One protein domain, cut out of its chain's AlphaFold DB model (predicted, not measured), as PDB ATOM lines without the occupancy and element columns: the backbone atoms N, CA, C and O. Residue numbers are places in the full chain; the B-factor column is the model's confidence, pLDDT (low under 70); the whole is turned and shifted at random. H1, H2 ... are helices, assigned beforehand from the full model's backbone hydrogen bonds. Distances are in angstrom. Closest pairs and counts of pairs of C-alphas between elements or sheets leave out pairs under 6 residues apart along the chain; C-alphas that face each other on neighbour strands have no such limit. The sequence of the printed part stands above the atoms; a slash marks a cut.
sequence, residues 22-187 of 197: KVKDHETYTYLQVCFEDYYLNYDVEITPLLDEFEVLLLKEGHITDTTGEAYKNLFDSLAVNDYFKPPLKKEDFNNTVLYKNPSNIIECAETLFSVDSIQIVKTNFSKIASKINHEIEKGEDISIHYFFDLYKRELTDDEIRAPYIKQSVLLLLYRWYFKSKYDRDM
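Overview. This is residues 22 to 187 of the 197 residues of an uncharacterized protein of Brumimicrobium glaciale (UniProt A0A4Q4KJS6). A compact all-helix body is built round one long helix, H10, which runs through the middle. H1, H2 and H4 pack on one side of it, and H8, with H3 and H7 beside it, covers another side at a little distance. H5 and H6 lie at one end of the body, apart from H10, with H5 packed on H1, and the long link of residues 82 to 95 wraps round from H3 to H4. The printed part has 166 residues, with ten named helices, H1 to H10 in chain order, and no named strand. The radius of gyration of the C-alphas is 15.7 A and the spans are 46 by 33 by 33 A.

Along the chain. Find C-alpha 22 at (11.195, 19.278, -40.769); from there H1 runs 28.6 A through residues 22 to 41. Next come H2, residues 47 to 61, 20.9 A, and H3, residues 69 to 81, 18.7 A. Look then for the short helices H4, residues 96 to 100, H5, residues 106 to 114, and H6, residues 118 to 123. H7, residues 125 to 138, runs 20.1 A, and H8, residues 145 to 155, 15.6 A. After H9, residues 158 to 161, H10 starts at C-alpha 164 at (6.606, 13.935, -29.516) and runs 33.1 A to C-alpha 186 at (18.174, 0.547, -1.503).

Arrangement. Begin at H10, the hub, which touches four helices. Its residues 164 to 168 touch H1, closest at the C-alphas of Gln 33 and Tyr 165, 4.4 A, at a steep tilt of 50 degrees, the same way. Its residues 168 to 175 touch H2, with Leu 51 and Leu 171 closest, their C-alphas 6.2 A apart. Its residues 172 to 176 touch H4, the C-alphas of Leu 99 and Arg 176 being closest at 5.7 A. H9 and H10 only just touch, with 3 pairs of C-alphas within 8 A, only at the corner; their closest C-alphas, of Ile 161 and Lys 167, are 5.4 A apart. H8 and H10 are near each other, with 8 pairs of C-alphas within 10 A. H3 and H8 touch, closest at the C-alphas of Ala 80 and His 146, 4.6 A, opposite ways at a tilt of 37 degrees, only just steep. H7 and H8 form a helical hairpin at a shallow tilt of 30 degrees, with the C-alphas of Ile 129 and Leu 151 closest at 7.4 A. Residues 31 to 39 of H1 touch H5, about perpendicular at 74 degrees, with the C-alphas of Cys 35 and Ile 106 closest at 5.5 A. H5 touches H6, the C-alphas of Glu 111 and Ser 118 being closest at 6.2 A. H1 to H8 have every O i to N i+4 pair within hydrogen-bond range, H10 has 18 of 19, and H9 is too short for such a pair.

Size, cuts and confidence. The C-alphas farthest apart, of Ser 115 and Met 187, are 47.7 A apart. The printed part has no cut, and the link from H3 to H4 is long, with 14 residues. Residues 137 to 142, of which 137 to 138 belong to H7, stand free. The mean pLDDT of the printed part is 92.3; look for values under 70 at residues 22 to 24, 140 to 141 and 185 to 187.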
ATOM      1  N   LYS A  22      11.405  19.140 -42.223       56.25
ATOM      2  CA  LYS A  22      11.195  19.278 -40.769       56.25
ATOM      3  C   LYS A  22       9.723  19.164 -40.367       56.25
ATOM      4  O   LYS A  22       9.416  18.593 -39.325       56.25
ATOM      5  N   VAL A  23       8.815  19.712 -41.180       58.53
ATOM      6  CA  VAL A  23       7.365  19.602 -40.942       58.53
ATOM      7  C   VAL A  23       6.915  18.144 -41.069       58.53
ATOM      8  O   VAL A  23       6.160  17.660 -40.229       58.53
ATOM      9  N   LYS A  24       7.442  17.430 -42.068       69.81
ATOM     10  CA  LYS A  24       7.112  16.030 -42.337       69.81
ATOM     11  C   LYS A  24       7.641  15.072 -41.266       69.81
ATOM     12  O   LYS A  24       6.939  14.136 -40.884       69.81
ATOM     13  N   ASP A  25       8.840  15.322 -40.742       76.12
ATOM     14  CA  ASP A  25       9.404  14.535 -39.641       76.12
ATOM     15  C   ASP A  25       8.599  14.733 -38.354       76.12
ATOM     16  O   ASP A  25       8.263  13.763 -37.678       76.12
ATOM     17  N   HIS A  26       8.223  15.976 -38.033       82.31
ATOM     18  CA  HIS A  26       7.394  16.251 -36.860       82.31
ATOM     19  C   HIS A  26       6.034  15.544 -36.944       82.31
ATOM     20  O   HIS A  26       5.611  14.918 -35.977       82.31
ATOM     21  N   GLU A  27       5.357  15.621 -38.092       88.25
ATOM     22  CA  GLU A  27       4.085  14.927 -38.327       88.25
ATOM     23  C   GLU A  27       4.241  13.402 -38.212       88.25
ATOM     24  O   GLU A  27       3.459  12.746 -37.523       88.25
ATOM     25  N   THR A  28       5.316  12.846 -38.777       91.44
ATOM     26  CA  THR A  28       5.662  11.426 -38.620       91.44
ATOM     27  C   THR A  28       5.820  11.047 -37.146       91.44
ATOM     28  O   THR A  28       5.251  10.051 -36.698       91.44
ATOM     29  N   TYR A  29       6.540  11.849 -36.354       94.56
ATOM     30  CA  TYR A  29       6.687  11.608 -34.917       94.56
ATOM     31  C   TYR A  29       5.377  11.772 -34.142       94.56
ATOM     32  O   TYR A  29       5.201  11.088 -33.140       94.56
ATOM     33  N   THR A  30       4.446  12.616 -34.583       94.94
ATOM     34  CA  THR A  30       3.103  12.676 -33.989       94.94
ATOM     35  C   THR A  30       2.336  11.375 -34.225       94.94
ATOM     36  O   THR A  30       1.757  10.834 -33.288       94.94
ATOM     37  N   TYR A  31       2.369  10.805 -35.430       95.44
ATOM     38  CA  TYR A  31       1.693   9.526 -35.692       95.44
ATOM     39  C   TYR A  31       2.319   8.355 -34.935       95.44
ATOM     40  O   TYR A  31       1.606   7.519 -34.379       95.44
ATOM     41  N   LEU A  32       3.650   8.321 -34.848       96.56
ATOM     42  CA  LEU A  32       4.357   7.327 -34.039       96.56
ATOM     43  C   LEU A  32       4.005   7.452 -32.551       96.56
ATOM     44  O   LEU A  32       3.861   6.432 -31.880       96.56
ATOM     45  N   GLN A  33       3.818   8.676 -32.046       97.25
ATOM     46  CA  GLN A  33       3.355   8.924 -30.680       97.25
ATOM     47  C   GLN A  33       1.963   8.324 -30.450       97.25
ATOM     48  O   GLN A  33       1.766   7.619 -29.468       97.25
ATOM     49  N   VAL A  34       1.016   8.536 -31.369       97.38
ATOM     50  CA  VAL A  34      -0.338   7.966 -31.250       97.38
ATOM     51  C   VAL A  34      -0.291   6.438 -31.219       97.38
ATOM     52  O   VAL A  34      -0.939   5.815 -30.386       97.38
ATOM     53  N   CYS A  35       0.522   5.818 -32.075       97.56
ATOM     54  CA  CYS A  35       0.713   4.367 -32.063       97.56
ATOM     55  C   CYS A  35       1.362   3.854 -30.767       97.56
ATOM     56  O   CYS A  35       1.045   2.766 -30.290       97.56
ATOM     57  N   PHE A  36       2.278   4.630 -30.189       97.00
ATOM     58  CA  PHE A  36       2.890   4.324 -28.900       97.00
ATOM     59  C   PHE A  36       1.879   4.437 -27.751       97.00
ATOM     60  O   PHE A  36       1.867   3.586 -26.862       97.00
ATOM     61  N   GLU A  37       1.005   5.443 -27.787       97.06
ATOM     62  CA  GLU A  37      -0.110   5.591 -26.851       97.06
ATOM     63  C   GLU A  37      -1.082   4.413 -26.954       97.06
ATOM     64  O   GLU A  37      -1.370   3.780 -25.938       97.06
ATOM     65  N   ASP A  38      -1.504   4.049 -28.168       96.75
ATOM     66  CA  ASP A  38      -2.408   2.920 -28.414       96.75
ATOM     67  C   ASP A  38      -1.848   1.594 -27.869       96.75
ATOM     68  O   ASP A  38      -2.556   0.829 -27.210       96.75
ATOM     69  N   TYR A  39      -0.541   1.351 -28.030       97.50
ATOM     70  CA  TYR A  39       0.113   0.176 -27.446       97.50
ATOM     71  C   TYR A  39      -0.115   0.077 -25.930       97.50
ATOM     72  O   TYR A  39      -0.436  -1.001 -25.433       97.50
ATOM     73  N   TYR A  40       0.053   1.175 -25.187       97.31
ATOM     74  CA  TYR A  40      -0.114   1.180 -23.730       97.31
ATOM     75  C   TYR A  40      -1.582   1.223 -23.296       97.31
ATOM     76  O   TYR A  40      -1.917   0.636 -22.264       97.31
ATOM     77  N   LEU A  41      -2.464   1.816 -24.101       96.62
ATOM     78  CA  LEU A  41      -3.908   1.786 -23.865       96.62
ATOM     79  C   LEU A  41      -4.472   0.361 -23.905       96.62
ATOM     80  O   LEU A  41      -5.368   0.052 -23.126       96.62
ATOM     81  N   ASN A  42      -3.886  -0.547 -24.694       96.00
ATOM     82  CA  ASN A  42      -4.223  -1.981 -24.656       96.00
ATOM     83  C   ASN A  42      -3.935  -2.660 -23.298       96.00
ATOM     84  O   ASN A  42      -4.343  -3.799 -23.073       96.00
ATOM     85  N   TYR A  43      -3.223  -1.978 -22.399       96.56
ATOM     86  CA  TYR A  43      -2.960  -2.396 -21.024       96.56
ATOM     87  C   TYR A  43      -3.607  -1.455 -19.993       96.56
ATOM     88  O   TYR A  43      -3.165  -1.432 -18.845       96.56
ATOM     89  N   ASP A  44      -4.599  -0.658 -20.406       97.44
ATOM     90  CA  ASP A  44      -5.285   0.346 -19.586       97.44
ATOM     91  C   ASP A  44      -4.337   1.418 -19.008       97.44
ATOM     92  O   ASP A  44      -4.521   1.904 -17.890       97.44
ATOM     93  N   VAL A  45      -3.286   1.782 -19.756       97.62
ATOM     94  CA  VAL A  45      -2.316   2.806 -19.348       97.62
ATOM     95  C   VAL A  45      -2.328   3.992 -20.305       97.62
ATOM     96  O   VAL A  45      -1.915   3.890 -21.458       97.62
ATOM     97  N   GLU A  46      -2.693   5.159 -19.778       97.38
ATOM     98  CA  GLU A  46      -2.474   6.447 -20.437       97.38
ATOM     99  C   GLU A  46      -1.003   6.861 -20.262       97.38
ATOM    100  O   GLU A  46      -0.602   7.426 -19.242       97.38
ATOM    101  N   ILE A  47      -0.162   6.525 -21.243       97.62
ATOM    102  CA  ILE A  47       1.293   6.686 -21.114       97.62
ATOM    103  C   ILE A  47       1.747   8.151 -21.103       97.62
ATOM    104  O   ILE A  47       2.672   8.491 -20.367       97.62
ATOM    105  N   THR A  48       1.098   9.027 -21.872       96.88
ATOM    106  CA  THR A  48       1.502  10.440 -21.992       96.88
ATOM    107  C   THR A  48       1.351  11.202 -20.683       96.88
ATOM    108  O   THR A  48       2.366  11.714 -20.210       96.88
ATOM    109  N   PRO A  49       0.172  11.211 -20.021       97.75
ATOM    110  CA  PRO A  49       0.038  11.861 -18.718       97.75
ATOM    111  C   PRO A  49       1.038  11.327 -17.688       97.75
ATOM    112  O   PRO A  49       1.652  12.102 -16.962       97.75
ATOM    113  N   LEU A  50       1.272  10.010 -17.672       98.25
ATOM    114  CA  LEU A  50       2.215   9.379 -16.750       98.25
ATOM    115  C   LEU A  50       3.660   9.854 -16.970       98.25
ATOM    116  O   LEU A  50       4.379  10.120 -16.001       98.25
ATOM    117  N   LEU A  51       4.108   9.940 -18.224       98.44
ATOM    118  CA  LEU A  51       5.457  10.406 -18.548       98.44
ATOM    119  C   LEU A  51       5.608  11.922 -18.354       98.44
ATOM    120  O   LEU A  51       6.670  12.359 -17.913       98.44
ATOM    121  N   ASP A  52       4.560  12.708 -18.600       98.31
ATOM    122  CA  ASP A  52       4.554  14.152 -18.333       98.31
ATOM    123  C   ASP A  52       4.621  14.444 -16.824       98.31
ATOM    124  O   ASP A  52       5.394  15.293 -16.376       98.31
ATOM    125  N   GLU A  53       3.880  13.695 -16.002       98.31
ATOM    126  CA  GLU A  53       3.993  13.767 -14.541       98.31
ATOM    127  C   GLU A  53       5.400  13.397 -14.057       98.31
ATOM    128  O   GLU A  53       5.937  14.028 -13.140       98.31
ATOM    129  N   PHE A  54       6.020  12.398 -14.690       98.62
ATOM    130  CA  PHE A  54       7.400  12.025 -14.407       98.62
ATOM    131  C   PHE A  54       8.397  13.126 -14.806       98.62
ATOM    132  O   PHE A  54       9.280  13.442 -14.012       98.62
ATOM    133  N   GLU A  55       8.247  13.772 -15.965       98.62
ATOM    134  CA  GLU A  55       9.083  14.921 -16.354       98.62
ATOM    135  C   GLU A  55       8.970  16.066 -15.334       98.62
ATOM    136  O   GLU A  55       9.977  16.623 -14.887       98.62
ATOM    137  N   VAL A  56       7.748  16.375 -14.886       98.44
ATOM    138  CA  VAL A  56       7.510  17.371 -13.831       98.44
ATOM    139  C   VAL A  56       8.188  16.975 -12.517       98.44
ATOM    140  O   VAL A  56       8.680  17.845 -11.792       98.44
ATOM    141  N   LEU A  57       8.237  15.684 -12.186       98.50
ATOM    142  CA  LEU A  57       8.990  15.210 -11.029       98.50
ATOM    143  C   LEU A  57      10.497  15.426 -11.213       98.50
ATOM    144  O   LEU A  57      11.126  15.960 -10.301       98.50
ATOM    145  N   LEU A  58      11.062  15.085 -12.377       98.44
ATOM    146  CA  LEU A  58      12.482  15.309 -12.670       98.44
ATOM    147  C   LEU A  58      12.867  16.789 -12.515       98.44
ATOM    148  O   LEU A  58      13.914  17.088 -11.939       98.44
ATOM    149  N   LEU A  59      11.994  17.708 -12.947       98.12
ATOM    150  CA  LEU A  59      12.149  19.153 -12.734       98.12
ATOM    151  C   LEU A  59      12.142  19.522 -11.247       98.12
ATOM    152  O   LEU A  59      13.029  20.221 -10.761       98.12
ATOM    153  N   LYS A  60      11.146  19.038 -10.497       98.06
ATOM    154  CA  LYS A  60      11.000  19.327  -9.059       98.06
ATOM    155  C   LYS A  60      12.149  18.771  -8.219       98.06
ATOM    156  O   LYS A  60      12.443  19.311  -7.154       98.06
ATOM    157  N   GLU A  61      12.760  17.678  -8.662       97.44
ATOM    158  CA  GLU A  61      13.914  17.057  -8.010       97.44
ATOM    159  C   GLU A  61      15.253  17.654  -8.452       97.44
ATOM    160  O   GLU A  61      16.269  17.378  -7.815       97.44
ATOM    161  N   GLY A  62      15.256  18.510  -9.478       97.62
ATOM    162  CA  GLY A  62      16.456  19.159  -9.997       97.62
ATOM    163  C   GLY A  62      17.328  18.254 -10.870       97.62
ATOM    164  O   GLY A  62      18.505  18.554 -11.055       97.62
ATOM    165  N   HIS A  63      16.775  17.157 -11.404       97.56
ATOM    166  CA  HIS A  63      17.478  16.294 -12.367       97.56
ATOM    167  C   HIS A  63      17.587  16.950 -13.744       97.56
ATOM    168  O   HIS A  63      18.565  16.730 -14.451       97.56
ATOM    169  N   ILE A  64      16.601  17.776 -14.098       97.94
ATOM    170  CA  ILE A  64      16.602  18.660 -15.271       97.94
ATOM    171  C   ILE A  64      16.195  20.072 -14.838       97.94
ATOM    172  O   ILE A  64      15.467  20.240 -13.860       97.94
ATOM    173  N   THR A  65      16.680  21.089 -15.549       97.56
ATOM    174  CA  THR A  65      16.409  22.506 -15.240       97.56
ATOM    175  C   THR A  65      15.135  23.033 -15.896       97.56
ATOM    176  O   THR A  65      14.496  23.932 -15.356       97.56
ATOM    177  N   ASP A  66      14.770  22.478 -17.049       97.88
ATOM    178  CA  ASP A  66      13.577  22.790 -17.837       97.88
ATOM    179  C   ASP A  66      13.256  21.611 -18.785       97.88
ATOM    180  O   ASP A  66      13.828  20.529 -18.654       97.88
ATOM    181  N   THR A  67      12.317  21.802 -19.717       96.19
ATOM    182  CA  THR A  67      11.884  20.785 -20.695       96.19
ATOM    183  C   THR A  67      12.576  20.916 -22.060       96.19
ATOM    184  O   THR A  67      12.102  20.381 -23.068       96.19
ATOM    185  N   THR A  68      13.686  21.659 -22.138       97.69
ATOM    186  CA  THR A  68      14.464  21.827 -23.374       97.69
ATOM    187  C   THR A  68      15.357  20.620 -23.642       97.69
ATOM    188  O   THR A  68      15.797  19.937 -22.720       97.69
ATOM    189  N   GLY A  69      15.689  20.371 -24.914       97.12
ATOM    190  CA  GLY A  69      16.609  19.290 -25.275       97.12
ATOM    191  C   GLY A  69      18.002  19.432 -24.642       97.12
ATOM    192  O   GLY A  69      18.617  18.422 -24.310       97.12
ATOM    193  N   GLU A  70      18.466  20.661 -24.391       98.00
ATOM    194  CA  GLU A  70      19.723  20.926 -23.682       98.00
ATOM    195  C   GLU A  70      19.690  20.379 -22.244       98.00
ATOM    196  O   GLU A  70      20.622  19.691 -21.822       98.00
ATOM    197  N   ALA A  71      18.597  20.601 -21.503       98.12
ATOM    198  CA  ALA A  71      18.449  20.071 -20.148       98.12
ATOM    199  C   ALA A  71      18.475  18.533 -20.119       98.12
ATOM    200  O   ALA A  71      19.134  17.942 -19.260       98.12
ATOM    201  N   TYR A  72      17.843  17.878 -21.098       98.25
ATOM    202  CA  TYR A  72      17.927  16.423 -21.262       98.25
ATOM    203  C   TYR A  72      19.347  15.946 -21.565       98.25
ATOM    204  O   TYR A  72      19.804  14.977 -20.964       98.25
ATOM    205  N   LYS A  73      20.077  16.633 -22.452       97.81
ATOM    206  CA  LYS A  73      21.479  16.296 -22.747       97.81
ATOM    207  C   LYS A  73      22.380  16.436 -21.531       97.81
ATOM    208  O   LYS A  73      23.216  15.568 -21.302       97.81
ATOM    209  N   ASN A  74      22.176  17.473 -20.725       97.00
ATOM    210  CA  ASN A  74      22.900  17.645 -19.470       97.00
ATOM    211  C   ASN A  74      22.597  16.506 -18.479       97.00
ATOM    212  O   ASN A  74      23.502  16.016 -17.801       97.00
ATOM    213  N   LEU A  75      21.344  16.033 -18.426       97.12
ATOM    214  CA  LEU A  75      20.996  14.842 -17.651       97.12
ATOM    215  C   LEU A  75      21.683  13.586 -18.206       97.12
ATOM    216  O   LEU A  75      22.251  12.825 -17.426       97.12
ATOM    217  N   PHE A  76      21.686  13.379 -19.527       96.75
ATOM    218  CA  PHE A  76      22.392  12.256 -20.152       96.75
ATOM    219  C   PHE A  76      23.890  12.283 -19.850       96.75
ATOM    220  O   PHE A  76      24.449  11.236 -19.550       96.75
ATOM    221  N   ASP A  77      24.523  13.456 -19.830       93.81
ATOM    222  CA  ASP A  77      25.930  13.603 -19.443       93.81
ATOM    223  C   ASP A  77      26.191  13.194 -18.006       93.81
ATOM    224  O   ASP A  77      27.143  12.468 -17.713       93.81
ATOM    225  N   SER A  78      25.317  13.623 -17.100       92.38
ATOM    226  CA  SER A  78      25.388  13.188 -15.714       92.38
ATOM    227  C   SER A  78      25.216  11.669 -15.612       92.38
ATOM    228  O   SER A  78      25.982  11.023 -14.900       92.38
ATOM    229  N   LEU A  79      24.253  11.082 -16.326       93.12
ATOM    230  CA  LEU A  79      23.958   9.650 -16.255       93.12
ATOM    231  C   LEU A  79      24.963   8.771 -17.004       93.12
ATOM    232  O   LEU A  79      25.154   7.640 -16.598       93.12
ATOM    233  N   ALA A  80      25.641   9.268 -18.038       86.44
ATOM    234  CA  ALA A  80      26.689   8.524 -18.738       86.44
ATOM    235  C   ALA A  80      27.965   8.375 -17.888       86.44
ATOM    236  O   ALA A  80      28.760   7.464 -18.107       86.44
ATOM    237  N   VAL A  81      28.170   9.283 -16.924       86.12
ATOM    238  CA  VAL A  81      29.316   9.266 -15.997       86.12
ATOM    239  C   VAL A  81      28.952   8.648 -14.642       86.12
ATOM    240  O   VAL A  81      29.825   8.127 -13.953       86.12
ATOM    241  N   ASN A  82      27.682   8.718 -14.231       84.81
ATOM    242  CA  ASN A  82      27.206   8.179 -12.958       84.81
ATOM    243  C   ASN A  82      26.252   7.010 -13.205       84.81
ATOM    244  O   ASN A  82      25.205   7.196 -13.813       84.81
ATOM    245  N   ASP A  83      26.531   5.852 -12.609       83.75
ATOM    246  CA  ASP A  83      25.698   4.647 -12.754       83.75
ATOM    247  C   ASP A  83      24.235   4.827 -12.326       83.75
ATOM    248  O   ASP A  83      23.402   4.008 -12.662       83.75
ATOM    249  N   TYR A  84      23.867   5.877 -11.594       91.19
ATOM    250  CA  TYR A  84      22.507   6.029 -11.078       91.19
ATOM    251  C   TYR A  84      22.109   7.502 -10.963       91.19
ATOM    252  O   TYR A  84      22.952   8.358 -10.669       91.19
ATOM    253  N   PHE A  85      20.807   7.792 -11.075       94.38
ATOM    254  CA  PHE A  85      20.253   9.112 -10.747       94.38
ATOM    255  C   PHE A  85      20.672   9.543  -9.343       94.38
ATOM    256  O   PHE A  85      20.643   8.752  -8.400       94.38
ATOM    257  N   LYS A  86      21.060  10.805  -9.157       91.69
ATOM    258  CA  LYS A  86      21.394  11.329  -7.822       91.69
ATOM    259  C   LYS A  86      20.118  11.450  -6.971       91.69
ATOM    260  O   LYS A  86      19.045  11.593  -7.538       91.69
ATOM    261  N   PRO A  87      20.179  11.360  -5.633       91.88
ATOM    262  CA  PRO A  87      19.020  11.676  -4.804       91.88
ATOM    263  C   PRO A  87      18.645  13.164  -4.948       91.88
ATOM    264  O   PRO A  87      19.537  13.980  -5.196       91.88
ATOM    265  N   PRO A  88      17.375  13.542  -4.732       94.38
ATOM    266  CA  PRO A  88      16.287  12.707  -4.222       94.38
ATOM    267  C   PRO A  88      15.639  11.830  -5.307       94.38
ATOM    268  O   PRO A  88      15.613  12.216  -6.469       94.38
ATOM    269  N   LEU A  89      15.112  10.666  -4.901       94.12
ATOM    270  CA  LEU A  89      14.356   9.746  -5.759       94.12
ATOM    271  C   LEU A  89      12.961   9.484  -5.160       94.12
ATOM    272  O   LEU A  89      12.747   8.450  -4.527       94.12
ATOM    273  N   LYS A  90      12.036  10.446  -5.246       94.56
ATOM    274  CA  LYS A  90      10.762  10.448  -4.499       94.56
ATOM    275  C   LYS A  90       9.628   9.673  -5.159       94.56
ATOM    276  O   LYS A  90       8.613   9.475  -4.498       94.56
ATOM    277  N   LYS A  91       9.738   9.256  -6.427       95.31
ATOM    278  CA  LYS A  91       8.679   8.425  -7.023       95.31
ATOM    279  C   LYS A  91       8.601   7.078  -6.302       95.31
ATOM    280  O   LYS A  91       9.636   6.455  -6.075       95.31
ATOM    281  N   GLU A  92       7.390   6.644  -5.966       91.94
ATOM    282  CA  GLU A  92       7.113   5.343  -5.324       91.94
ATOM    283  C   GLU A  92       6.112   4.507  -6.135       91.94
ATOM    284  O   GLU A  92       6.152   3.280  -6.149       91.94
ATOM    285  N   ASP A  93       5.209   5.177  -6.840       93.69
ATOM    286  CA  ASP A  93       4.078   4.622  -7.574       93.69
ATOM    287  C   ASP A  93       4.450   4.342  -9.039       93.69
ATOM    288  O   ASP A  93       3.980   4.985  -9.983       93.69
ATOM    289  N   PHE A  94       5.360   3.390  -9.245       97.06
ATOM    290  CA  PHE A  94       5.719   2.970 -10.595       97.06
ATOM    291  C   PHE A  94       4.647   2.069 -11.211       97.06
ATOM    292  O   PHE A  94       4.136   1.146 -10.579       97.06
ATOM    293  N   ASN A  95       4.333   2.308 -12.482       97.94
ATOM    294  CA  ASN A  95       3.423   1.470 -13.240       97.94
ATOM    295  C   ASN A  95       4.191   0.269 -13.817       97.94
ATOM    296  O   ASN A  95       5.097   0.431 -14.637       97.94
ATOM    297  N   ASN A  96       3.811  -0.943 -13.408       96.38
ATOM    298  CA  ASN A  96       4.479  -2.181 -13.827       96.38
ATOM    299  C   ASN A  96       4.444  -2.409 -15.346       96.38
ATOM    300  O   ASN A  96       5.420  -2.898 -15.913       96.38
ATOM    301  N   THR A  97       3.353  -2.043 -16.021       97.38
ATOM    302  CA  THR A  97       3.270  -2.137 -17.484       97.38
ATOM    303  C   THR A  97       4.340  -1.256 -18.120       97.38
ATOM    304  O   THR A  97       5.099  -1.725 -18.964       97.38
ATOM    305  N   VAL A  98       4.480  -0.011 -17.663       96.94
ATOM    306  CA  VAL A  98       5.492   0.926 -18.175       96.94
ATOM    307  C   VAL A  98       6.915   0.426 -17.906       96.94
ATOM    308  O   VAL A  98       7.781   0.529 -18.779       96.94
ATOM    309  N   LEU A  99       7.161  -0.181 -16.741       96.62
ATOM    310  CA  LEU A  99       8.472  -0.733 -16.392       96.62
ATOM    311  C   LEU A  99       8.905  -1.888 -17.303       96.62
ATOM    312  O   LEU A  99      10.073  -1.942 -17.686       96.62
ATOM    313  N   TYR A 100       7.985  -2.788 -17.658       94.88
ATOM    314  CA  TYR A 100       8.360  -4.093 -18.217       94.88
ATOM    315  C   TYR A 100       7.814  -4.390 -19.621       94.88
ATOM    316  O   TYR A 100       8.291  -5.324 -20.266       94.88
ATOM    317  N   LYS A 101       6.836  -3.632 -20.132       95.38
ATOM    318  CA  LYS A 101       6.303  -3.814 -21.493       95.38
ATOM    319  C   LYS A 101       6.995  -2.889 -22.479       95.38
ATOM    320  O   LYS A 101       6.957  -1.669 -22.329       95.38
ATOM    321  N   ASN A 102       7.620  -3.475 -23.496       91.06
ATOM    322  CA  ASN A 102       8.255  -2.740 -24.582       91.06
ATOM    323  C   ASN A 102       7.267  -2.551 -25.738       91.06
ATOM    324  O   ASN A 102       6.737  -3.557 -26.217       91.06
ATOM    325  N   PRO A 103       7.048  -1.311 -26.200       90.38
ATOM    326  CA  PRO A 103       6.170  -1.045 -27.325       90.38
ATOM    327  C   PRO A 103       6.677  -1.767 -28.573       90.38
ATOM    328  O   PRO A 103       7.865  -1.726 -28.896       90.38
ATOM    329  N   SER A 104       5.765  -2.447 -29.258       90.56
ATOM    330  CA  SER A 104       6.026  -3.215 -30.475       90.56
ATOM    331  C   SER A 104       5.069  -2.788 -31.583       90.56
ATOM    332  O   SER A 104       4.015  -2.227 -31.303       90.56
ATOM    333  N   ASN A 105       5.419  -3.073 -32.839       91.06
ATOM    334  CA  ASN A 105       4.581  -2.814 -34.020       91.06
ATOM    335  C   ASN A 105       4.211  -1.333 -34.238       91.06
ATOM    336  O   ASN A 105       3.281  -1.027 -34.976       91.06
ATOM    337  N   ILE A 106       4.962  -0.394 -33.651       94.44
ATOM    338  CA  ILE A 106       4.697   1.050 -33.775       94.44
ATOM    339  C   ILE A 106       4.775   1.516 -35.237       94.44
ATOM    340  O   ILE A 106       3.927   2.280 -35.691       94.44
ATOM    341  N   ILE A 107       5.758   1.019 -35.995       92.94
ATOM    342  CA  ILE A 107       5.912   1.334 -37.426       92.94
ATOM    343  C   ILE A 107       4.745   0.760 -38.238       92.94
ATOM    344  O   ILE A 107       4.174   1.470 -39.058       92.94
ATOM    345  N   GLU A 108       4.363  -0.493 -37.981       94.06
ATOM    346  CA  GLU A 108       3.237  -1.155 -38.655       94.06
ATOM    347  C   GLU A 108       1.909  -0.439 -38.373       94.06
ATOM    348  O   GLU A 108       1.103  -0.240 -39.282       94.06
ATOM    349  N   CYS A 109       1.702   0.012 -37.134       95.44
ATOM    350  CA  CYS A 109       0.566   0.850 -36.766       95.44
ATOM    351  C   CYS A 109       0.559   2.163 -37.561       95.44
ATOM    352  O   CYS A 109      -0.469   2.525 -38.134       95.44
ATOM    353  N   ALA A 110       1.701   2.854 -37.653       94.44
ATOM    354  CA  ALA A 110       1.789   4.121 -38.372       94.44
ATOM    355  C   ALA A 110       1.540   3.958 -39.880       94.44
ATOM    356  O   ALA A 110       0.860   4.779 -40.501       94.44
ATOM    357  N   GLU A 111       2.040   2.867 -40.457       92.88
ATOM    358  CA  GLU A 111       1.788   2.494 -41.845       92.88
ATOM    359  C   GLU A 111       0.302   2.186 -42.078       92.88
ATOM    360  O   GLU A 111      -0.312   2.736 -42.991       92.88
ATOM    361  N   THR A 112      -0.309   1.374 -41.216       93.25
ATOM    362  CA  THR A 112      -1.684   0.894 -41.409       93.25
ATOM    363  C   THR A 112      -2.733   1.974 -41.142       93.25
ATOM    364  O   THR A 112      -3.687   2.105 -41.906       93.25
ATOM    365  N   LEU A 113      -2.583   2.745 -40.060       92.69
ATOM    366  CA  LEU A 113      -3.599   3.711 -39.621       92.69
ATOM    367  C   LEU A 113      -3.434   5.088 -40.262       92.69
ATOM    368  O   LEU A 113      -4.429   5.764 -40.522       92.69
ATOM    369  N   PHE A 114      -2.194   5.501 -40.527       91.44
ATOM    370  CA  PHE A 114      -1.885   6.854 -40.995       91.44
ATOM    371  C   PHE A 114      -1.252   6.876 -42.390       91.44
ATOM    372  O   PHE A 114      -0.957   7.952 -42.902       91.44
ATOM    373  N   SER A 115      -1.073   5.711 -43.034       89.69
ATOM    374  CA  SER A 115      -0.434   5.597 -44.356       89.69
ATOM    375  C   SER A 115       0.959   6.233 -44.402       89.69
ATOM    376  O   SER A 115       1.390   6.743 -45.440       89.69
ATOM    377  N   VAL A 116       1.667   6.221 -43.268       88.62
ATOM    378  CA  VAL A 116       3.048   6.696 -43.206       88.62
ATOM    379  C   VAL A 116       3.932   5.673 -43.900       88.62
ATOM    380  O   VAL A 116       3.976   4.507 -43.521       88.62
ATOM    381  N   ASP A 117       4.666   6.122 -44.911       88.88
ATOM    382  CA  ASP A 117       5.651   5.297 -45.600       88.88
ATOM    383  C   ASP A 117       6.737   4.846 -44.609       88.88
ATOM    384  O   ASP A 117       7.506   5.658 -44.084       88.88
ATOM    385  N   SER A 118       6.818   3.537 -44.365       87.50
ATOM    386  CA  SER A 118       7.777   2.943 -43.430       87.50
ATOM    387  C   SER A 118       9.228   3.252 -43.804       87.50
ATOM    388  O   SER A 118      10.070   3.402 -42.915       87.50
ATOM    389  N   ILE A 119       9.523   3.476 -45.095       89.00
ATOM    390  CA  ILE A 119      10.844   3.911 -45.571       89.00
ATOM    391  C   ILE A 119      11.191   5.304 -45.028       89.00
ATOM    392  O   ILE A 119      12.361   5.598 -44.773       89.00
ATOM    393  N   GLN A 120      10.201   6.179 -44.847       88.38
ATOM    394  CA  GLN A 120      10.418   7.510 -44.277       88.38
ATOM    395  C   GLN A 120      10.739   7.407 -42.791       88.38
ATOM    396  O   GLN A 120      11.710   8.020 -42.352       88.38
ATOM    397  N   ILE A 121      10.024   6.550 -42.055       90.25
ATOM    398  CA  ILE A 121      10.288   6.307 -40.632       90.25
ATOM    399  C   ILE A 121      11.714   5.781 -40.432       90.25
ATOM    400  O   ILE A 121      12.487   6.387 -39.695       90.25
ATOM    401  N   VAL A 122      12.124   4.722 -41.140       90.81
ATOM    402  CA  VAL A 122      13.479   4.145 -40.978       90.81
ATOM    403  C   VAL A 122      14.606   5.094 -41.399       90.81
ATOM    404  O   VAL A 122      15.750   4.924 -40.981       90.81
ATOM    405  N   LYS A 123      14.305   6.108 -42.221       90.19
ATOM    406  CA  LYS A 123      15.266   7.148 -42.613       90.19
ATOM    407  C   LYS A 123      15.424   8.248 -41.567       90.19
ATOM    408  O   LYS A 123      16.430   8.967 -41.647       90.19
ATOM    409  N   THR A 124      14.506   8.364 -40.609       91.06
ATOM    410  CA  THR A 124      14.639   9.321 -39.507       91.06
ATOM    411  C   THR A 124      15.910   9.056 -38.702       91.06
ATOM    412  O   THR A 124      16.411   7.929 -38.621       91.06
ATOM    413  N   ASN A 125      16.465  10.109 -38.108       93.38
ATOM    414  CA  ASN A 125      17.656   9.993 -37.275       93.38
ATOM    415  C   ASN A 125      17.404   9.090 -36.055       93.38
ATOM    416  O   ASN A 125      18.201   8.201 -35.766       93.38
ATOM    417  N   PHE A 126      16.246   9.236 -35.404       94.00
ATOM    418  CA  PHE A 126      15.891   8.419 -34.246       94.00
ATOM    419  C   PHE A 126      15.785   6.925 -34.585       94.00
ATOM    420  O   PHE A 126      16.317   6.092 -33.853       94.00
ATOM    421  N   SER A 127      15.200   6.558 -35.733       93.12
ATOM    422  CA  SER A 127      15.174   5.155 -36.171       93.12
ATOM    423  C   SER A 127      16.563   4.608 -36.515       93.12
ATOM    424  O   SER A 127      16.846   3.440 -36.239       93.12
ATOM    425  N   LYS A 128      17.464   5.435 -37.064       94.50
ATOM    426  CA  LYS A 128      18.867   5.042 -37.292       94.50
ATOM    427  C   LYS A 128      19.605   4.794 -35.978       94.50
ATOM    428  O   LYS A 128      20.330   3.809 -35.875       94.50
ATOM    429  N   ILE A 129      19.392   5.643 -34.974       94.75
ATOM    430  CA  ILE A 129      19.926   5.470 -33.616       94.75
ATOM    431  C   ILE A 129      19.401   4.166 -33.000       94.75
ATOM    432  O   ILE A 129      20.195   3.350 -32.535       94.75
ATOM    433  N   ALA A 130      18.090   3.916 -33.063       91.88
ATOM    434  CA  ALA A 130      17.495   2.670 -32.574       91.88
ATOM    435  C   ALA A 130      18.070   1.432 -33.288       91.88
ATOM    436  O   ALA A 130      18.356   0.422 -32.652       91.88
ATOM    437  N   SER A 131      18.315   1.530 -34.598       91.81
ATOM    438  CA  SER A 131      18.942   0.454 -35.376       91.81
ATOM    439  C   SER A 131      20.385   0.189 -34.937       91.81
ATOM    440  O   SER A 131      20.780  -0.968 -34.828       91.81
ATOM    441  N   LYS A 132      21.166   1.238 -34.634       93.00
ATOM    442  CA  LYS A 132      22.519   1.098 -34.064       93.00
ATOM    443  C   LYS A 132      22.483   0.400 -32.707       93.00
ATOM    444  O   LYS A 132      23.282  -0.497 -32.479       93.00
ATOM    445  N   ILE A 133      21.560   0.795 -31.829       90.69
ATOM    446  CA  ILE A 133      21.373   0.158 -30.518       90.69
ATOM    447  C   ILE A 133      21.061  -1.328 -30.699       90.69
ATOM    448  O   ILE A 133      21.769  -2.162 -30.147       90.69
ATOM    449  N   ASN A 134      20.060  -1.666 -31.514       88.31
ATOM    450  CA  ASN A 134      19.672  -3.058 -31.747       88.31
ATOM    451  C   ASN A 134      20.817  -3.887 -32.339       88.31
ATOM    452  O   ASN A 134      21.031  -5.016 -31.911       88.31
ATOM    453  N   HIS A 135      21.589  -3.315 -33.265       89.62
ATOM    454  CA  HIS A 135      22.745  -3.993 -33.838       89.62
ATOM    455  C   HIS A 135      23.819  -4.319 -32.791       89.62
ATOM    456  O   HIS A 135      24.402  -5.399 -32.838       89.62
ATOM    457  N   GLU A 136      24.079  -3.422 -31.837       88.06
ATOM    458  CA  GLU A 136      24.989  -3.727 -30.730       88.06
ATOM    459  C   GLU A 136      24.407  -4.812 -29.796       88.06
ATOM    460  O   GLU A 136      25.160  -5.645 -29.300       88.06
ATOM    461  N   ILE A 137      23.077  -4.877 -29.609       85.81
ATOM    462  CA  ILE A 137      22.434  -5.889 -28.744       85.81
ATOM    463  C   ILE A 137      22.600  -7.272 -29.382       85.81
ATOM    464  O   ILE A 137      22.914  -8.253 -28.710       85.81
ATOM    465  N   GLU A 138      22.422  -7.348 -30.702       86.06
ATOM    466  CA  GLU A 138      22.554  -8.582 -31.481       86.06
ATOM    467  C   GLU A 138      23.973  -9.165 -31.468       86.06
ATOM    468  O   GLU A 138      24.133 -10.372 -31.655       86.06
ATOM    469  N   LYS A 139      25.006  -8.353 -31.204       85.88
ATOM    470  CA  LYS A 139      26.388  -8.843 -31.059       85.88
ATOM    471  C   LYS A 139      26.616  -9.652 -29.779       85.88
ATOM    472  O   LYS A 139      27.680 -10.247 -29.632       85.88
ATOM    473  N   GLY A 140      25.630  -9.718 -28.881       63.12
ATOM    474  CA  GLY A 140      25.702 -10.505 -27.649       63.12
ATOM    475  C   GLY A 140      26.610  -9.898 -26.578       63.12
ATOM    476  O   GLY A 140      26.959 -10.587 -25.621       63.12
ATOM    477  N   GLU A 141      26.998  -8.632 -26.734       64.81
ATOM    478  CA  GLU A 141      27.653  -7.859 -25.685       64.81
ATOM    479  C   GLU A 141      26.571  -7.241 -24.788       64.81
ATOM    480  O   GLU A 141      25.593  -6.676 -25.281       64.81
ATOM    481  N   ASP A 142      26.727  -7.352 -23.465       71.19
ATOM    482  CA  ASP A 142      25.870  -6.635 -22.516       71.19
ATOM    483  C   ASP A 142      26.030  -5.127 -22.759       71.19
ATOM    484  O   ASP A 142      27.025  -4.513 -22.358       71.19
ATOM    485  N   ILE A 143      25.055  -4.510 -23.432       80.56
ATOM    486  CA  ILE A 143      25.081  -3.067 -23.646       80.56
ATOM    487  C   ILE A 143      24.827  -2.363 -22.319       80.56
ATOM    488  O   ILE A 143      23.756  -2.470 -21.717       80.56
ATOM    489  N   SER A 144      25.793  -1.547 -21.911       87.19
ATOM    490  CA  SER A 144      25.612  -0.619 -20.803       87.19
ATOM    491  C   SER A 144      24.573   0.450 -21.140       87.19
ATOM    492  O   SER A 144      24.606   1.040 -22.219       87.19
ATOM    493  N   ILE A 145      23.705   0.798 -20.186       90.50
ATOM    494  CA  ILE A 145      22.787   1.942 -20.319       90.50
ATOM    495  C   ILE A 145      23.517   3.238 -20.718       90.50
ATOM    496  O   ILE A 145      22.961   4.075 -21.425       90.50
ATOM    497  N   HIS A 146      24.789   3.373 -20.326       91.25
ATOM    498  CA  HIS A 146      25.639   4.523 -20.635       91.25
ATOM    499  C   HIS A 146      25.804   4.721 -22.138       91.25
ATOM    500  O   HIS A 146      25.881   5.854 -22.603       91.25
ATOM    501  N   TYR A 147      25.774   3.628 -22.904       91.31
ATOM    502  CA  TYR A 147      25.788   3.672 -24.361       91.31
ATOM    503  C   TYR A 147      24.540   4.356 -24.927       91.31
ATOM    504  O   TYR A 147      24.649   5.168 -25.843       91.31
ATOM    505  N   PHE A 148      23.358   4.086 -24.362       93.94
ATOM    506  CA  PHE A 148      22.114   4.733 -24.785       93.94
ATOM    507  C   PHE A 148      22.178   6.243 -24.528       93.94
ATOM    508  O   PHE A 148      21.844   7.032 -25.412       93.94
ATOM    509  N   PHE A 149      22.649   6.647 -23.343       94.94
ATOM    510  CA  PHE A 149      22.775   8.060 -22.978       94.94
ATOM    511  C   PHE A 149      23.812   8.800 -23.832       94.94
ATOM    512  O   PHE A 149      23.495   9.871 -24.348       94.94
ATOM    513  N   ASP A 150      25.002   8.224 -24.052       93.44
ATOM    514  CA  ASP A 150      26.023   8.815 -24.936       93.44
ATOM    515  C   ASP A 150      25.494   8.979 -26.365       93.44
ATOM    516  O   ASP A 150      25.637  10.040 -26.978       93.44
ATOM    517  N   LEU A 151      24.819   7.949 -26.887       94.12
ATOM    518  CA  LEU A 151      24.300   7.963 -28.247       94.12
ATOM    519  C   LEU A 151      23.205   9.021 -28.426       94.12
ATOM    520  O   LEU A 151      23.277   9.813 -29.364       94.12
ATOM    521  N   TYR A 152      22.231   9.090 -27.513       95.81
ATOM    522  CA  TYR A 152      21.177  10.108 -27.558       95.81
ATOM    523  C   TYR A 152      21.739  11.518 -27.413       95.81
ATOM    524  O   TYR A 152      21.362  12.406 -28.175       95.81
ATOM    525  N   LYS A 153      22.684  11.726 -26.492       94.56
ATOM    526  CA  LYS A 153      23.329  13.025 -26.293       94.56
ATOM    527  C   LYS A 153      24.083  13.491 -27.538       94.56
ATOM    528  O   LYS A 153      23.973  14.656 -27.922       94.56
ATOM    529  N   ARG A 154      24.861  12.596 -28.152       95.19
ATOM    530  CA  ARG A 154      25.708  12.914 -29.306       95.19
ATOM    531  C   ARG A 154      24.911  13.083 -30.594       95.19
ATOM    532  O   ARG A 154      25.271  13.933 -31.404       95.19
ATOM    533  N   GLU A 155      23.899  12.247 -30.814       96.12
ATOM    534  CA  GLU A 155      23.279  12.109 -32.134       96.12
ATOM    535  C   GLU A 155      21.906  12.769 -32.265       96.12
ATOM    536  O   GLU A 155      21.522  13.081 -33.390       96.12
ATOM    537  N   LEU A 156      21.184  13.035 -31.169       95.88
ATOM    538  CA  LEU A 156      19.936  13.802 -31.232       95.88
ATOM    539  C   LEU A 156      20.206  15.296 -31.080       95.88
ATOM    540  O   LEU A 156      20.962  15.742 -30.215       95.88
ATOM    541  N   THR A 157      19.549  16.104 -31.901       95.94
ATOM    542  CA  THR A 157      19.470  17.554 -31.704       95.94
ATOM    543  C   THR A 157      18.478  17.908 -30.596       95.94
ATOM    544  O   THR A 157      17.638  17.099 -30.203       95.94
ATOM    545  N   ASP A 158      18.557  19.136 -30.085       95.94
ATOM    546  CA  ASP A 158      17.676  19.583 -28.997       95.94
ATOM    547  C   ASP A 158      16.205  19.641 -29.443       95.94
ATOM    548  O   ASP A 158      15.300  19.361 -28.655       95.94
ATOM    549  N   ASP A 159      15.974  19.962 -30.720       94.69
ATOM    550  CA  ASP A 159      14.652  19.942 -31.347       94.69
ATOM    551  C   ASP A 159      14.123  18.507 -31.502       94.69
ATOM    552  O   ASP A 159      12.947  18.258 -31.248       94.69
ATOM    553  N   GLU A 160      14.980  17.550 -31.877       94.75
ATOM    554  CA  GLU A 160      14.586  16.142 -32.009       94.75
ATOM    555  C   GLU A 160      14.218  15.519 -30.667       94.75
ATOM    556  O   GLU A 160      13.206  14.832 -30.592       94.75
ATOM    557  N   ILE A 161      14.969  15.788 -29.591       96.38
ATOM    558  CA  ILE A 161      14.627  15.292 -28.242       96.38
ATOM    559  C   ILE A 161      13.207  15.712 -27.843       96.38
ATOM    560  O   ILE A 161      12.503  14.971 -27.162       96.38
ATOM    561  N   ARG A 162      12.778  16.895 -28.288       94.94
ATOM    562  CA  ARG A 162      11.451  17.446 -28.012       94.94
ATOM    563  C   ARG A 162      10.363  16.956 -28.965       94.94
ATOM    564  O   ARG A 162       9.194  17.263 -28.725       94.94
ATOM    565  N   ALA A 163      10.708  16.240 -30.033       95.44
ATOM    566  CA  ALA A 163       9.712  15.691 -30.940       95.44
ATOM    567  C   ALA A 163       8.842  14.658 -30.197       95.44
ATOM    568  O   ALA A 163       9.378  13.906 -29.380       95.44
ATOM    569  N   PRO A 164       7.527  14.574 -30.459       94.31
ATOM    570  CA  PRO A 164       6.606  13.935 -29.516       94.31
ATOM    571  C   PRO A 164       6.918  12.461 -29.195       94.31
ATOM    572  O   PRO A 164       7.059  12.094 -28.028       94.31
ATOM    573  N   TYR A 165       7.132  11.631 -30.219       96.44
ATOM    574  CA  TYR A 165       7.520  10.225 -30.048       96.44
ATOM    575  C   TYR A 165       8.923  10.036 -29.446       96.44
ATOM    576  O   TYR A 165       9.146   9.131 -28.635       96.44
ATOM    577  N   ILE A 166       9.880  10.896 -29.814       96.88
ATOM    578  CA  ILE A 166      11.251  10.832 -29.287       96.88
ATOM    579  C   ILE A 166      11.242  11.166 -27.797       96.88
ATOM    580  O   ILE A 166      11.805  10.413 -27.002       96.88
ATOM    581  N   LYS A 167      10.549  12.242 -27.407       97.31
ATOM    582  CA  LYS A 167      10.414  12.673 -26.015       97.31
ATOM    583  C   LYS A 167       9.824  11.563 -25.147       97.31
ATOM    584  O   LYS A 167      10.393  11.248 -24.106       97.31
ATOM    585  N   GLN A 168       8.737  10.923 -25.587       96.50
ATOM    586  CA  GLN A 168       8.150   9.786 -24.869       96.50
ATOM    587  C   GLN A 168       9.127   8.619 -24.735       96.50
ATOM    588  O   GLN A 168       9.271   8.055 -23.653       96.50
ATOM    589  N   SER A 169       9.831   8.272 -25.812       97.12
ATOM    590  CA  SER A 169      10.802   7.174 -25.800       97.12
ATOM    591  C   SER A 169      11.969   7.453 -24.842       97.12
ATOM    592  O   SER A 169      12.391   6.572 -24.090       97.12
ATOM    593  N   VAL A 170      12.459   8.695 -24.826       97.88
ATOM    594  CA  VAL A 170      13.483   9.181 -23.892       97.88
ATOM    595  C   VAL A 170      12.973   9.139 -22.452       97.88
ATOM    596  O   VAL A 170      13.648   8.593 -21.580       97.88
ATOM    597  N   LEU A 171      11.780   9.675 -22.189       98.31
ATOM    598  CA  LEU A 171      11.194   9.686 -20.852       98.31
ATOM    599  C   LEU A 171      10.910   8.275 -20.342       98.31
ATOM    600  O   LEU A 171      11.162   8.008 -19.173       98.31
ATOM    601  N   LEU A 172      10.472   7.352 -21.201       98.25
ATOM    602  CA  LEU A 172      10.297   5.943 -20.849       98.25
ATOM    603  C   LEU A 172      11.623   5.297 -20.419       98.25
ATOM    604  O   LEU A 172      11.666   4.578 -19.416       98.25
ATOM    605  N   LEU A 173      12.714   5.561 -21.149       97.19
ATOM    606  CA  LEU A 173      14.046   5.080 -20.776       97.19
ATOM    607  C   LEU A 173      14.462   5.633 -19.408       97.19
ATOM    608  O   LEU A 173      14.866   4.870 -18.527       97.19
ATOM    609  N   LEU A 174      14.321   6.946 -19.214       98.06
ATOM    610  CA  LEU A 174      14.658   7.615 -17.957       98.06
ATOM    611  C   LEU A 174      13.784   7.129 -16.799       98.06
ATOM    612  O   LEU A 174      14.302   6.928 -15.709       98.06
ATOM    613  N   TYR A 175      12.497   6.876 -17.030       98.50
ATOM    614  CA  TYR A 175      11.560   6.350 -16.040       98.50
ATOM    615  C   TYR A 175      12.014   4.996 -15.496       98.50
ATOM    616  O   TYR A 175      12.085   4.776 -14.285       98.50
ATOM    617  N   ARG A 176      12.384   4.088 -16.403       97.50
ATOM    618  CA  ARG A 176      12.901   2.761 -16.054       97.50
ATOM    619  C   ARG A 176      14.255   2.847 -15.370       97.50
ATOM    620  O   ARG A 176      14.500   2.134 -14.399       97.50
ATOM    621  N   TRP A 177      15.126   3.733 -15.847       96.62
ATOM    622  CA  TRP A 177      16.431   3.925 -15.226       96.62
ATOM    623  C   TRP A 177      16.338   4.565 -13.844       96.62
ATOM    624  O   TRP A 177      17.097   4.211 -12.945       96.62
ATOM    625  N   TYR A 178      15.379   5.463 -13.641       97.12
ATOM    626  CA  TYR A 178      15.081   6.064 -12.351       97.12
ATOM    627  C   TYR A 178      14.578   5.009 -11.360       97.12
ATOM    628  O   TYR A 178      15.081   4.947 -10.240       97.12
ATOM    629  N   PHE A 179      13.653   4.133 -11.783       96.62
ATOM    630  CA  PHE A 179      13.226   2.974 -10.990       96.62
ATOM    631  C   PHE A 179      14.434   2.135 -10.565       96.62
ATOM    632  O   PHE A 179      14.663   1.931  -9.373       96.62
ATOM    633  N   LYS A 180      15.266   1.726 -11.528       94.19
ATOM    634  CA  LYS A 180      16.466   0.937 -11.241       94.19
ATOM    635  C   LYS A 180      17.428   1.666 -10.296       94.19
ATOM    636  O   LYS A 180      17.881   1.087  -9.320       94.19
ATOM    637  N   SER A 181      17.656   2.960 -10.519       94.06
ATOM    638  CA  SER A 181      18.499   3.806  -9.662       94.06
ATOM    639  C   SER A 181      18.015   3.895  -8.222       94.06
ATOM    640  O   SER A 181      18.835   4.040  -7.318       94.06
ATOM    641  N   LYS A 182      16.701   3.832  -8.004       93.38
ATOM    642  CA  LYS A 182      16.107   3.822  -6.672       93.38
ATOM    643  C   LYS A 182      16.323   2.469  -5.994       93.38
ATOM    644  O   LYS A 182      16.937   2.404  -4.935       93.38
ATOM    645  N   TYR A 183      15.884   1.387  -6.632       89.06
ATOM    646  CA  TYR A 183      15.819   0.080  -5.976       89.06
ATOM    647  C   TYR A 183      17.157  -0.670  -5.927       89.06
ATOM    648  O   TYR A 183      17.398  -1.375  -4.950       89.06
ATOM    649  N   ASP A 184      18.068  -0.463  -6.884       84.56
ATOM    650  CA  ASP A 184      19.423  -1.031  -6.796       84.56
ATOM    651  C   ASP A 184      20.238  -0.375  -5.667       84.56
ATOM    652  O   ASP A 184      21.101  -1.016  -5.074       84.56
ATOM    653  N   ARG A 185      19.966   0.898  -5.335       67.88
ATOM    654  CA  ARG A 185      20.636   1.609  -4.230       67.88
ATOM    655  C   ARG A 185      20.107   1.224  -2.855       67.88
ATOM    656  O   ARG A 185      20.877   1.203  -1.895       67.88
ATOM    657  N   ASP A 186      18.812   0.944  -2.759       57.00
ATOM    658  CA  ASP A 186      18.174   0.547  -1.503       57.00
ATOM    659  C   ASP A 186      18.488  -0.917  -1.136       57.00
ATOM    660  O   ASP A 186      18.466  -1.293   0.041       57.00
ATOM    661  N   MET A 187      18.868  -1.743  -2.120       49.25
ATOM    662  CA  MET A 187      19.426  -3.074  -1.897       49.25
ATOM    663  C   MET A 187      20.917  -2.983  -1.549       49.25
ATOM    664  O   MET A 187      21.785  -3.039  -2.416       49.25
TER     665      MET A 187